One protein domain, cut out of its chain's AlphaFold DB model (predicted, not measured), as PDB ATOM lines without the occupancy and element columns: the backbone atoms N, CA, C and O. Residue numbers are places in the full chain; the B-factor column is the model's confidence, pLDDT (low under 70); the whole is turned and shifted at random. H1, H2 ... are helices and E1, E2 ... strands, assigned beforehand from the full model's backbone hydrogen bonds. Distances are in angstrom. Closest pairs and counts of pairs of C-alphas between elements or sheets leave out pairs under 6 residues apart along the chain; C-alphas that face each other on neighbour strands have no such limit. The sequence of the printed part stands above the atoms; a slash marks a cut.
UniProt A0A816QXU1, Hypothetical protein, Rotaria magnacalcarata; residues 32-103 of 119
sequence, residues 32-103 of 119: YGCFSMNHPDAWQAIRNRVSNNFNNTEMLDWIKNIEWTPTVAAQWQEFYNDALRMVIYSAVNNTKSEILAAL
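What this domain is: This is residues 32 to 103 of the 119 residues of the protein "Hypothetical protein" of Rotaria magnacalcarata (UniProt A0A816QXU1). A twisted three-stranded antiparallel sheet, E1, E2, E3 in order, makes one end of an elongated, loose shape; beyond its other end H1, H2 and H3 form an open loop. The 72 printed residues, of mixed class, run E1, H1, H2, H3, E2, E3. The radius of gyration of the C-alphas is 14.7 A; the spans are 43 by 26 by 19 A.

How they stand to each other: E1, residues 32 to 38, is antiparallel to E2, residues 85 to 91; N 35 and O 88 are 2.9 A apart. E2 and E3, residues 94 to 100, form a hairpin, with N 91 and O 94 at 2.8 A. H1, residues 41 to 50, is close to but not clearly touching H2, residues 56 to 65; their closest C-alphas, Arg 47 and Met 59, are 7.9 A apart. H3, residues 70 to 82, is near H1 but apart from H2. In these helices every O i to N i+4 pair is within hydrogen-bond range.

Where its parts are: E1, 20.2 A long, begins at C-alpha 32 (-3.655, -9.246, 18.435). H3 measures 18.5 A. E3 ends at C-alpha 100 (-5.583, -24.558, 30.704).

The domain as a whole: The printed part has no cut, and its links are tight. Residues 39 to 46, 49, 92 to 93 and 100 to 103 have pLDDT under 70.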
ATOM      1  N   TYR A  32      -3.207 -10.582  18.020       72.31
ATOM      2  CA  TYR A  32      -3.655  -9.246  18.435       72.31
ATOM      3  C   TYR A  32      -3.881  -9.138  19.947       72.31
ATOM      4  O   TYR A  32      -3.645  -8.094  20.548       72.31
ATOM      5  N   GLY A  33      -4.309 -10.228  20.578       76.94
ATOM      6  CA  GLY A  33      -4.560 -10.255  22.009       76.94
ATOM      7  C   GLY A  33      -4.488 -11.666  22.557       76.94
ATOM      8  O   GLY A  33      -4.848 -12.628  21.883       76.94
ATOM      9  N   CYS A  34      -4.021 -11.766  23.794       78.44
ATOM     10  CA  CYS A  34      -4.082 -12.971  24.600       78.44
ATOM     11  C   CYS A  34      -4.635 -12.558  25.956       78.44
ATOM     12  O   CYS A  34      -4.073 -11.683  26.616       78.44
ATOM     13  N   PHE A  35      -5.761 -13.141  26.340       80.44
ATOM     14  CA  PHE A  35      -6.407 -12.867  27.609       80.44
ATOM     15  C   PHE A  35      -6.753 -14.180  28.289       80.44
ATOM     16  O   PHE A  35      -7.216 -15.128  27.660       80.44
ATOM     17  N   SER A  36      -6.511 -14.230  29.592       78.06
ATOM     18  CA  SER A  36      -6.960 -15.321  30.439       78.06
ATOM     19  C   SER A  36      -8.141 -14.857  31.268       78.06
ATOM     20  O   SER A  36      -8.088 -13.790  31.881       78.06
ATOM     21  N   MET A  37      -9.162 -15.687  31.356       76.69
ATOM     22  CA  MET A  37     -10.220 -15.546  32.344       76.69
ATOM     23  C   MET A  37     -10.368 -16.865  33.084       76.69
ATOM     24  O   MET A  37      -9.945 -17.916  32.596       76.69
ATOM     25  N   ASN A  38     -10.979 -16.831  34.261       74.19
ATOM     26  CA  ASN A  38     -11.473 -18.076  34.828       74.19
ATOM     27  C   ASN A  38     -12.491 -18.655  33.838       74.19
ATOM     28  O   ASN A  38     -13.246 -17.897  33.223       74.19
ATOM     29  N   HIS A  39     -12.449 -19.971  33.630       63.12
ATOM     30  CA  HIS A  39     -13.361 -20.687  32.739       63.12
ATOM     31  C   HIS A  39     -14.806 -20.221  33.015       63.12
ATOM     32  O   HIS A  39     -15.096 -19.916  34.173       63.12
ATOM     33  N   PRO A  40     -15.713 -20.119  32.018       58.47
ATOM     34  CA  PRO A  40     -17.092 -19.639  32.202       58.47
ATOM     35  C   PRO A  40     -17.860 -20.312  33.354       58.47
ATOM     36  O   PRO A  40     -18.807 -19.729  33.887       58.47
ATOM     37  N   ASP A  41     -17.387 -21.465  33.822       59.56
ATOM     38  CA  ASP A  41     -17.799 -22.092  35.077       59.56
ATOM     39  C   ASP A  41     -17.615 -21.214  36.317       59.56
ATOM     40  O   ASP A  41     -18.224 -21.505  37.332       59.56
ATOM     41  N   ALA A  42     -16.825 -20.140  36.292       62.94
ATOM     42  CA  ALA A  42     -16.648 -19.280  37.452       62.94
ATOM     43  C   ALA A  42     -17.932 -18.509  37.774       62.94
ATOM     44  O   ALA A  42     -18.376 -18.495  38.919       62.94
ATOM     45  N   TRP A  43     -18.585 -17.937  36.757       66.81
ATOM     46  CA  TRP A  43     -19.898 -17.316  36.928       66.81
ATOM     47  C   TRP A  43     -20.961 -18.352  37.276       66.81
ATOM     48  O   TRP A  43     -21.798 -18.093  38.135       66.81
ATOM     49  N   GLN A  44     -20.900 -19.545  36.678       69.81
ATOM     50  CA  GLN A  44     -21.800 -20.639  37.037       69.81
ATOM     51  C   GLN A  44     -21.577 -21.119  38.481       69.81
ATOM     52  O   GLN A  44     -22.534 -21.393  39.192       69.81
ATOM     53  N   ALA A  45     -20.334 -21.171  38.955       66.19
ATOM     54  CA  ALA A  45     -19.984 -21.556  40.315       66.19
ATOM     55  C   ALA A  45     -20.425 -20.496  41.326       66.19
ATOM     56  O   ALA A  45     -20.905 -20.845  42.403       66.19
ATOM     57  N   ILE A  46     -20.329 -19.211  40.972       69.19
ATOM     58  CA  ILE A  46     -20.901 -18.119  41.765       69.19
ATOM     59  C   ILE A  46     -22.429 -18.251  41.811       69.19
ATOM     60  O   ILE A  46     -22.997 -18.224  42.898       69.19
ATOM     61  N   ARG A  47     -23.100 -18.492  40.675       74.69
ATOM     62  CA  ARG A  47     -24.555 -18.744  40.639       74.69
ATOM     63  C   ARG A  47     -24.953 -19.927  41.515       74.69
ATOM     64  O   ARG A  47     -25.866 -19.791  42.317       74.69
ATOM     65  N   ASN A  48     -24.223 -21.036  41.443       71.38
ATOM     66  CA  ASN A  48     -24.474 -22.211  42.277       71.38
ATOM     67  C   ASN A  48     -24.304 -21.913  43.782       71.38
ATOM     68  O   ASN A  48     -24.951 -22.559  44.601       71.38
ATOM     69  N   ARG A  49     -23.435 -20.959  44.156       67.75
ATOM     70  CA  ARG A  49     -23.218 -20.540  45.553       67.75
ATOM     71  C   ARG A  49     -24.272 -19.557  46.067       67.75
ATOM     72  O   ARG A  49     -24.523 -19.542  47.266       67.75
ATOM     73  N   VAL A  50     -24.848 -18.731  45.192       72.75
ATOM     74  CA  VAL A  50     -25.774 -17.652  45.576       72.75
ATOM     75  C   VAL A  50     -27.212 -18.016  45.224       72.75
ATOM     76  O   VAL A  50     -28.052 -18.170  46.104       72.75
ATOM     77  N   SER A  51     -27.502 -18.145  43.930       72.69
ATOM     78  CA  SER A  51     -28.775 -18.599  43.377       72.69
ATOM     79  C   SER A  51     -28.656 -18.729  41.857       72.69
ATOM     80  O   SER A  51     -28.119 -17.851  41.175       72.69
ATOM     81  N   ASN A  52     -29.225 -19.802  41.308       72.12
ATOM     82  CA  ASN A  52     -29.237 -20.056  39.865       72.12
ATOM     83  C   ASN A  52     -30.087 -19.053  39.070       72.12
ATOM     84  O   ASN A  52     -29.956 -18.990  37.849       72.12
ATOM     85  N   ASN A  53     -30.931 -18.270  39.747       75.56
ATOM     86  CA  ASN A  53     -31.863 -17.341  39.109       75.56
ATOM     87  C   ASN A  53     -31.298 -15.926  38.938       75.56
ATOM     88  O   ASN A  53     -31.968 -15.091  38.340       75.56
ATOM     89  N   PHE A  54     -30.094 -15.649  39.449       78.19
ATOM     90  CA  PHE A  54     -29.496 -14.325  39.323       78.19
ATOM     91  C   PHE A  54     -29.030 -14.082  37.887       78.19
ATOM     92  O   PHE A  54     -28.226 -14.837  37.329       78.19
ATOM     93  N   ASN A  55     -29.495 -12.986  37.299       82.88
ATOM     94  CA  ASN A  55     -28.922 -12.450  36.076       82.88
ATOM     95  C   ASN A  55     -27.579 -11.745  36.366       82.88
ATOM     96  O   ASN A  55     -27.170 -11.559  37.514       82.88
ATOM     97  N   ASN A  56     -26.853 -11.358  35.315       77.81
ATOM     98  CA  ASN A  56     -25.516 -10.778  35.479       77.81
ATOM     99  C   ASN A  56     -25.523  -9.451  36.259       77.81
ATOM    100  O   ASN A  56     -24.582  -9.198  37.005       77.81
ATOM    101  N   THR A  57     -26.560  -8.625  36.121       83.81
ATOM    102  CA  THR A  57     -26.684  -7.362  36.865       83.81
ATOM    103  C   THR A  57     -26.907  -7.633  38.347       83.81
ATOM    104  O   THR A  57     -26.192  -7.090  39.181       83.81
ATOM    105  N   GLU A  58     -27.824  -8.544  38.668       84.62
ATOM    106  CA  GLU A  58     -28.120  -8.942  40.048       84.62
ATOM    107  C   GLU A  58     -26.898  -9.555  40.731       84.62
ATOM    108  O   GLU A  58     -26.648  -9.300  41.906       84.62
ATOM    109  N   MET A  59     -26.090 -10.333  40.001       81.25
ATOM    110  CA  MET A  59     -24.829 -10.847  40.540       81.25
ATOM    111  C   MET A  59     -23.823  -9.734  40.827       81.25
ATOM    112  O   MET A  59     -23.160  -9.773  41.859       81.25
ATOM    113  N   LEU A  60     -23.673  -8.763  39.921       81.12
ATOM    114  CA  LEU A  60     -22.757  -7.639  40.122       81.12
ATOM    115  C   LEU A  60     -23.179  -6.798  41.328       81.12
ATOM    116  O   LEU A  60     -22.327  -6.422  42.133       81.12
ATOM    117  N   ASP A  61     -24.477  -6.545  41.472       85.44
ATOM    118  CA  ASP A  61     -25.027  -5.835  42.623       85.44
ATOM    119  C   ASP A  61     -24.855  -6.647  43.906       85.44
ATOM    120  O   ASP A  61     -24.460  -6.092  44.930       85.44
ATOM    121  N   TRP A  62     -25.051  -7.966  43.868       85.06
ATOM    122  CA  TRP A  62     -24.774  -8.827  45.016       85.06
ATOM    123  C   TRP A  62     -23.300  -8.752  45.431       85.06
ATOM    124  O   TRP A  62     -23.032  -8.441  46.585       85.06
ATOM    125  N   ILE A  63     -22.345  -8.927  44.503       84.81
ATOM    126  CA  ILE A  63     -20.896  -8.859  44.793       84.81
ATOM    127  C   ILE A  63     -20.516  -7.522  45.440       84.81
ATOM    128  O   ILE A  63     -19.695  -7.491  46.357       84.81
ATOM    129  N   LYS A  64     -21.101  -6.413  44.976       85.12
ATOM    130  CA  LYS A  64     -20.837  -5.080  45.536       85.12
ATOM    131  C   LYS A  64     -21.380  -4.902  46.949       85.12
ATOM    132  O   LYS A  64     -20.792  -4.151  47.718       85.12
ATOM    133  N   ASN A  65     -22.475  -5.585  47.276       86.44
ATOM    134  CA  ASN A  65     -23.198  -5.417  48.534       86.44
ATOM    135  C   ASN A  65     -22.923  -6.521  49.567       86.44
ATOM    136  O   ASN A  65     -23.463  -6.448  50.671       86.44
ATOM    137  N   ILE A  66     -22.117  -7.545  49.253       85.25
ATOM    138  CA  ILE A  66     -21.742  -8.538  50.268       85.25
ATOM    139  C   ILE A  66     -20.861  -7.916  51.349       85.25
ATOM    140  O   ILE A  66     -20.037  -7.038  51.089       85.25
ATOM    141  N   GLU A  67     -20.983  -8.435  52.567       88.56
ATOM    142  CA  GLU A  67     -20.072  -8.086  53.647       88.56
ATOM    143  C   GLU A  67     -18.715  -8.780  53.446       88.56
ATOM    144  O   GLU A  67     -18.589 -10.008  53.519       88.56
ATOM    145  N   TRP A  68     -17.675  -7.983  53.204       86.19
ATOM    146  CA  TRP A  68     -16.312  -8.470  52.992       86.19
ATOM    147  C   TRP A  68     -15.589  -8.716  54.310       86.19
ATOM    148  O   TRP A  68     -14.762  -7.923  54.759       86.19
ATOM    149  N   THR A  69     -15.879  -9.861  54.920       90.38
ATOM    150  CA  THR A  69     -15.108 -10.359  56.064       90.38
ATOM    151  C   THR A  69     -13.793 -11.011  55.602       90.38
ATOM    152  O   THR A  69     -13.708 -11.494  54.466       90.38
ATOM    153  N   PRO A  70     -12.764 -11.110  56.469       91.12
ATOM    154  CA  PRO A  70     -11.521 -11.817  56.140       91.12
ATOM    155  C   PRO A  70     -11.744 -13.261  55.667       91.12
ATOM    156  O   PRO A  70     -11.065 -13.733  54.757       91.12
ATOM    157  N   THR A  71     -12.732 -13.951  56.240       88.81
ATOM    158  CA  THR A  71     -13.104 -15.319  55.856       88.81
ATOM    159  C   THR A  71     -13.673 -15.376  54.441       88.81
ATOM    160  O   THR A  71     -13.255 -16.217  53.647       88.81
ATOM    161  N   VAL A  72     -14.592 -14.466  54.099       84.44
ATOM    162  CA  VAL A  72     -15.171 -14.379  52.748       84.44
ATOM    163  C   VAL A  72     -14.072 -14.078  51.728       84.44
ATOM    164  O   VAL A  72     -13.977 -14.759  50.708       84.44
ATOM    165  N   ALA A  73     -13.184 -13.128  52.028       84.56
ATOM    166  CA  ALA A  73     -12.047 -12.811  51.166       84.56
ATOM    167  C   ALA A  73     -11.141 -14.036  50.917       84.56
ATOM    168  O   ALA A  73     -10.772 -14.306  49.772       84.56
ATOM    169  N   ALA A  74     -10.841 -14.821  51.957       85.62
ATOM    170  CA  ALA A  74     -10.044 -16.041  51.834       85.62
ATOM    171  C   ALA A  74     -10.726 -17.112  50.962       85.62
ATOM    172  O   ALA A  74     -10.074 -17.718  50.113       85.62
ATOM    173  N   GLN A  75     -12.041 -17.305  51.103       82.25
ATOM    174  CA  GLN A  75     -12.806 -18.257  50.284       82.25
ATOM    175  C   GLN A  75     -12.831 -17.874  48.799       82.25
ATOM    176  O   GLN A  75     -12.791 -18.743  47.924       82.25
ATOM    177  N   TRP A  76     -12.905 -16.575  48.498       80.81
ATOM    178  CA  TRP A  76     -12.802 -16.075  47.127       80.81
ATOM    179  C   TRP A  76     -11.402 -16.265  46.553       80.81
ATOM    180  O   TRP A  76     -11.260 -16.653  45.394       80.81
ATOM    181  N   GLN A  77     -10.366 -16.038  47.358       83.12
ATOM    182  CA  GLN A  77      -8.989 -16.289  46.952       83.12
ATOM    183  C   GLN A  77      -8.754 -17.773  46.634       83.12
ATOM    184  O   GLN A  77      -8.158 -18.089  45.607       83.12
ATOM    185  N   GLU A  78      -9.237 -18.681  47.484       81.19
ATOM    186  CA  GLU A  78      -9.160 -20.128  47.255       81.19
ATOM    187  C   GLU A  78      -9.901 -20.529  45.975       81.19
ATOM    188  O   GLU A  78      -9.322 -21.174  45.104       81.19
ATOM    189  N   PHE A  79     -11.129 -20.034  45.793       78.31
ATOM    190  CA  PHE A  79     -11.908 -20.258  44.579       78.31
ATOM    191  C   PHE A  79     -11.150 -19.860  43.302       78.31
ATOM    192  O   PHE A  79     -11.096 -20.640  42.355       78.31
ATOM    193  N   TYR A  80     -10.537 -18.674  43.266       78.00
ATOM    194  CA  TYR A  80      -9.787 -18.217  42.091       78.00
ATOM    195  C   TYR A  80      -8.454 -18.946  41.878       78.00
ATOM    196  O   TYR A  80      -7.963 -19.022  40.747       78.00
ATOM    197  N   ASN A  81      -7.858 -19.489  42.939       78.06
ATOM    198  CA  ASN A  81      -6.654 -20.307  42.825       78.06
ATOM    199  C   ASN A  81      -6.961 -21.684  42.225       78.06
ATOM    200  O   ASN A  81      -6.186 -22.149  41.391       78.06
ATOM    201  N   ASP A  82      -8.095 -22.279  42.593       74.44
ATOM    202  CA  ASP A  82      -8.488 -23.622  42.157       74.44
ATOM    203  C   ASP A  82      -9.317 -23.628  40.857       74.44
ATOM    204  O   ASP A  82      -9.533 -24.680  40.253       74.44
ATOM    205  N   ALA A  83      -9.778 -22.462  40.390       72.50
ATOM    206  CA  ALA A  83     -10.557 -22.350  39.162       72.50
ATOM    207  C   ALA A  83      -9.748 -22.752  37.915       72.50
ATOM    208  O   ALA A  83      -8.614 -22.305  37.701       72.50
ATOM    209  N   LEU A  84     -10.388 -23.531  37.030       70.44
ATOM    210  CA  LEU A  84      -9.910 -23.722  35.662       70.44
ATOM    211  C   LEU A  84      -9.845 -22.375  34.949       70.44
ATOM    212  O   LEU A  84     -10.672 -21.488  35.174       70.44
ATOM    213  N   ARG A  85      -8.869 -22.229  34.057       73.62
ATOM    214  CA  ARG A  85      -8.639 -20.984  33.329       73.62
ATOM    215  C   ARG A  85      -8.793 -21.237  31.850       73.62
ATOM    216  O   ARG A  85      -8.318 -22.235  31.326       73.62
ATOM    217  N   MET A  86      -9.445 -20.311  31.174       72.50
ATOM    218  CA  MET A  86      -9.500 -20.287  29.727       72.50
ATOM    219  C   MET A  86      -8.545 -19.209  29.246       72.50
ATOM    220  O   MET A  86      -8.639 -18.059  29.678       72.50
ATOM    221  N   VAL A  87      -7.634 -19.578  28.353       76.75
ATOM    222  CA  VAL A  87      -6.860 -18.614  27.578       76.75
ATOM    223  C   VAL A  87      -7.518 -18.477  26.224       76.75
ATOM    224  O   VAL A  87      -7.777 -19.457  25.529       76.75
ATOM    225  N   ILE A  88      -7.801 -17.238  25.859       76.06
ATOM    226  CA  ILE A  88      -8.349 -16.882  24.566       76.06
ATOM    227  C   ILE A  88      -7.291 -16.051  23.868       76.06
ATOM    228  O   ILE A  88      -6.819 -15.035  24.386       76.06
ATOM    229  N   TYR A  89      -6.902 -16.510  22.689       79.31
ATOM    230  CA  TYR A  89      -5.985 -15.798  21.826       79.31
ATOM    231  C   TYR A  89      -6.711 -15.443  20.536       79.31
ATOM    232  O   TYR A  89      -7.256 -16.292  19.822       79.31
ATOM    233  N   SER A  90      -6.754 -14.145  20.267       71.44
ATOM    234  CA  SER A  90      -7.430 -13.589  19.107       71.44
ATOM    235  C   SER A  90      -6.405 -13.259  18.041       71.44
ATOM    236  O   SER A  90      -5.464 -12.491  18.275       71.44
ATOM    237  N   ALA A  91      -6.627 -13.832  16.862       71.62
ATOM    238  CA  ALA A  91      -5.987 -13.425  15.633       71.62
ATOM    239  C   ALA A  91      -6.948 -12.628  14.748       71.62
ATOM    240  O   ALA A  91      -8.162 -12.800  14.842       71.62
ATOM    241  N   VAL A  92      -6.405 -11.777  13.871       66.12
ATOM    242  CA  VAL A  92      -7.176 -10.841  13.017       66.12
ATOM    243  C   VAL A  92      -8.358 -11.514  12.298       66.12
ATOM    244  O   VAL A  92      -9.413 -10.906  12.162       66.12
ATOM    245  N   ASN A  93      -8.207 -12.785  11.908       68.31
ATOM    246  CA  ASN A  93      -9.223 -13.546  11.172       68.31
ATOM    247  C   ASN A  93      -9.777 -14.761  11.935       68.31
ATOM    248  O   ASN A  93     -10.539 -15.535  11.358       68.31
ATOM    249  N   ASN A  94      -9.358 -15.002  13.182       73.12
ATOM    250  CA  ASN A  94      -9.807 -16.173  13.932       73.12
ATOM    251  C   ASN A  94      -9.596 -16.011  15.442       73.12
ATOM    252  O   ASN A  94      -8.509 -15.643  15.879       73.12
ATOM    253  N   THR A  95     -10.595 -16.372  16.244       75.50
ATOM    254  CA  THR A  95     -10.454 -16.465  17.702       75.50
ATOM    255  C   THR A  95     -10.357 -17.929  18.086       75.50
ATOM    256  O   THR A  95     -11.198 -18.733  17.691       75.50
ATOM    257  N   LYS A  96      -9.342 -18.277  18.873       76.50
ATOM    258  CA  LYS A  96      -9.199 -19.613  19.447       76.50
ATOM    259  C   LYS A  96      -9.208 -19.521  20.966       76.50
ATOM    260  O   LYS A  96      -8.691 -18.565  21.545       76.50
ATOM    261  N   SER A  97      -9.797 -20.523  21.597       72.94
ATOM    262  CA  SER A  97      -9.794 -20.695  23.044       72.94
ATOM    263  C   SER A  97      -9.172 -22.036  23.400       72.94
ATOM    264  O   SER A  97      -9.327 -23.027  22.687       72.94
ATOM    265  N   GLU A  98      -8.450 -22.056  24.509       74.38
ATOM    266  CA  GLU A  98      -7.868 -23.254  25.093       74.38
ATOM    267  C   GLU A  98      -8.140 -23.243  26.597       74.38
ATOM    268  O   GLU A  98      -8.015 -22.210  27.261       74.38
ATOM    269  N   ILE A  99      -8.551 -24.391  27.132       72.62
ATOM    270  CA  ILE A  99      -8.729 -24.571  28.573       72.62
ATOM    271  C   ILE A  99      -7.386 -25.027  29.128       72.62
ATOM    272  O   ILE A  99      -6.893 -26.097  28.776       72.62
ATOM    273  N   LEU A 100      -6.800 -24.211  29.995       67.31
ATOM    274  CA  LEU A 100      -5.583 -24.558  30.704       67.31
ATOM    275  C   LEU A 100      -5.922 -25.263  32.017       67.31
ATOM    276  O   LEU A 100      -6.928 -24.964  32.670       67.31
ATOM    277  N   ALA A 101      -5.039 -26.173  32.423       65.50
ATOM    278  CA  ALA A 101      -5.073 -26.745  33.761       65.50
ATOM    279  C   ALA A 101      -4.969 -25.642  34.832       65.50
ATOM    280  O   ALA A 101      -4.455 -24.547  34.575       65.50
ATOM    281  N   ALA A 102      -5.448 -25.942  36.042       62.16
ATOM    282  CA  ALA A 102      -5.281 -25.055  37.190       62.16
ATOM    283  C   ALA A 102      -3.795 -24.702  37.381       62.16
ATOM    284  O   ALA A 102      -2.913 -25.538  37.158       62.16
ATOM    285  N   LEU A 103      -3.509 -23.456  37.780       59.06
ATOM    286  CA  LEU A 103      -2.132 -23.099  38.111       59.06
ATOM    287  C   LEU A 103      -1.667 -23.920  39.321       59.06
ATOM    288  O   LEU A 103      -2.455 -24.140  40.243       59.06
TER     289      LEU A 103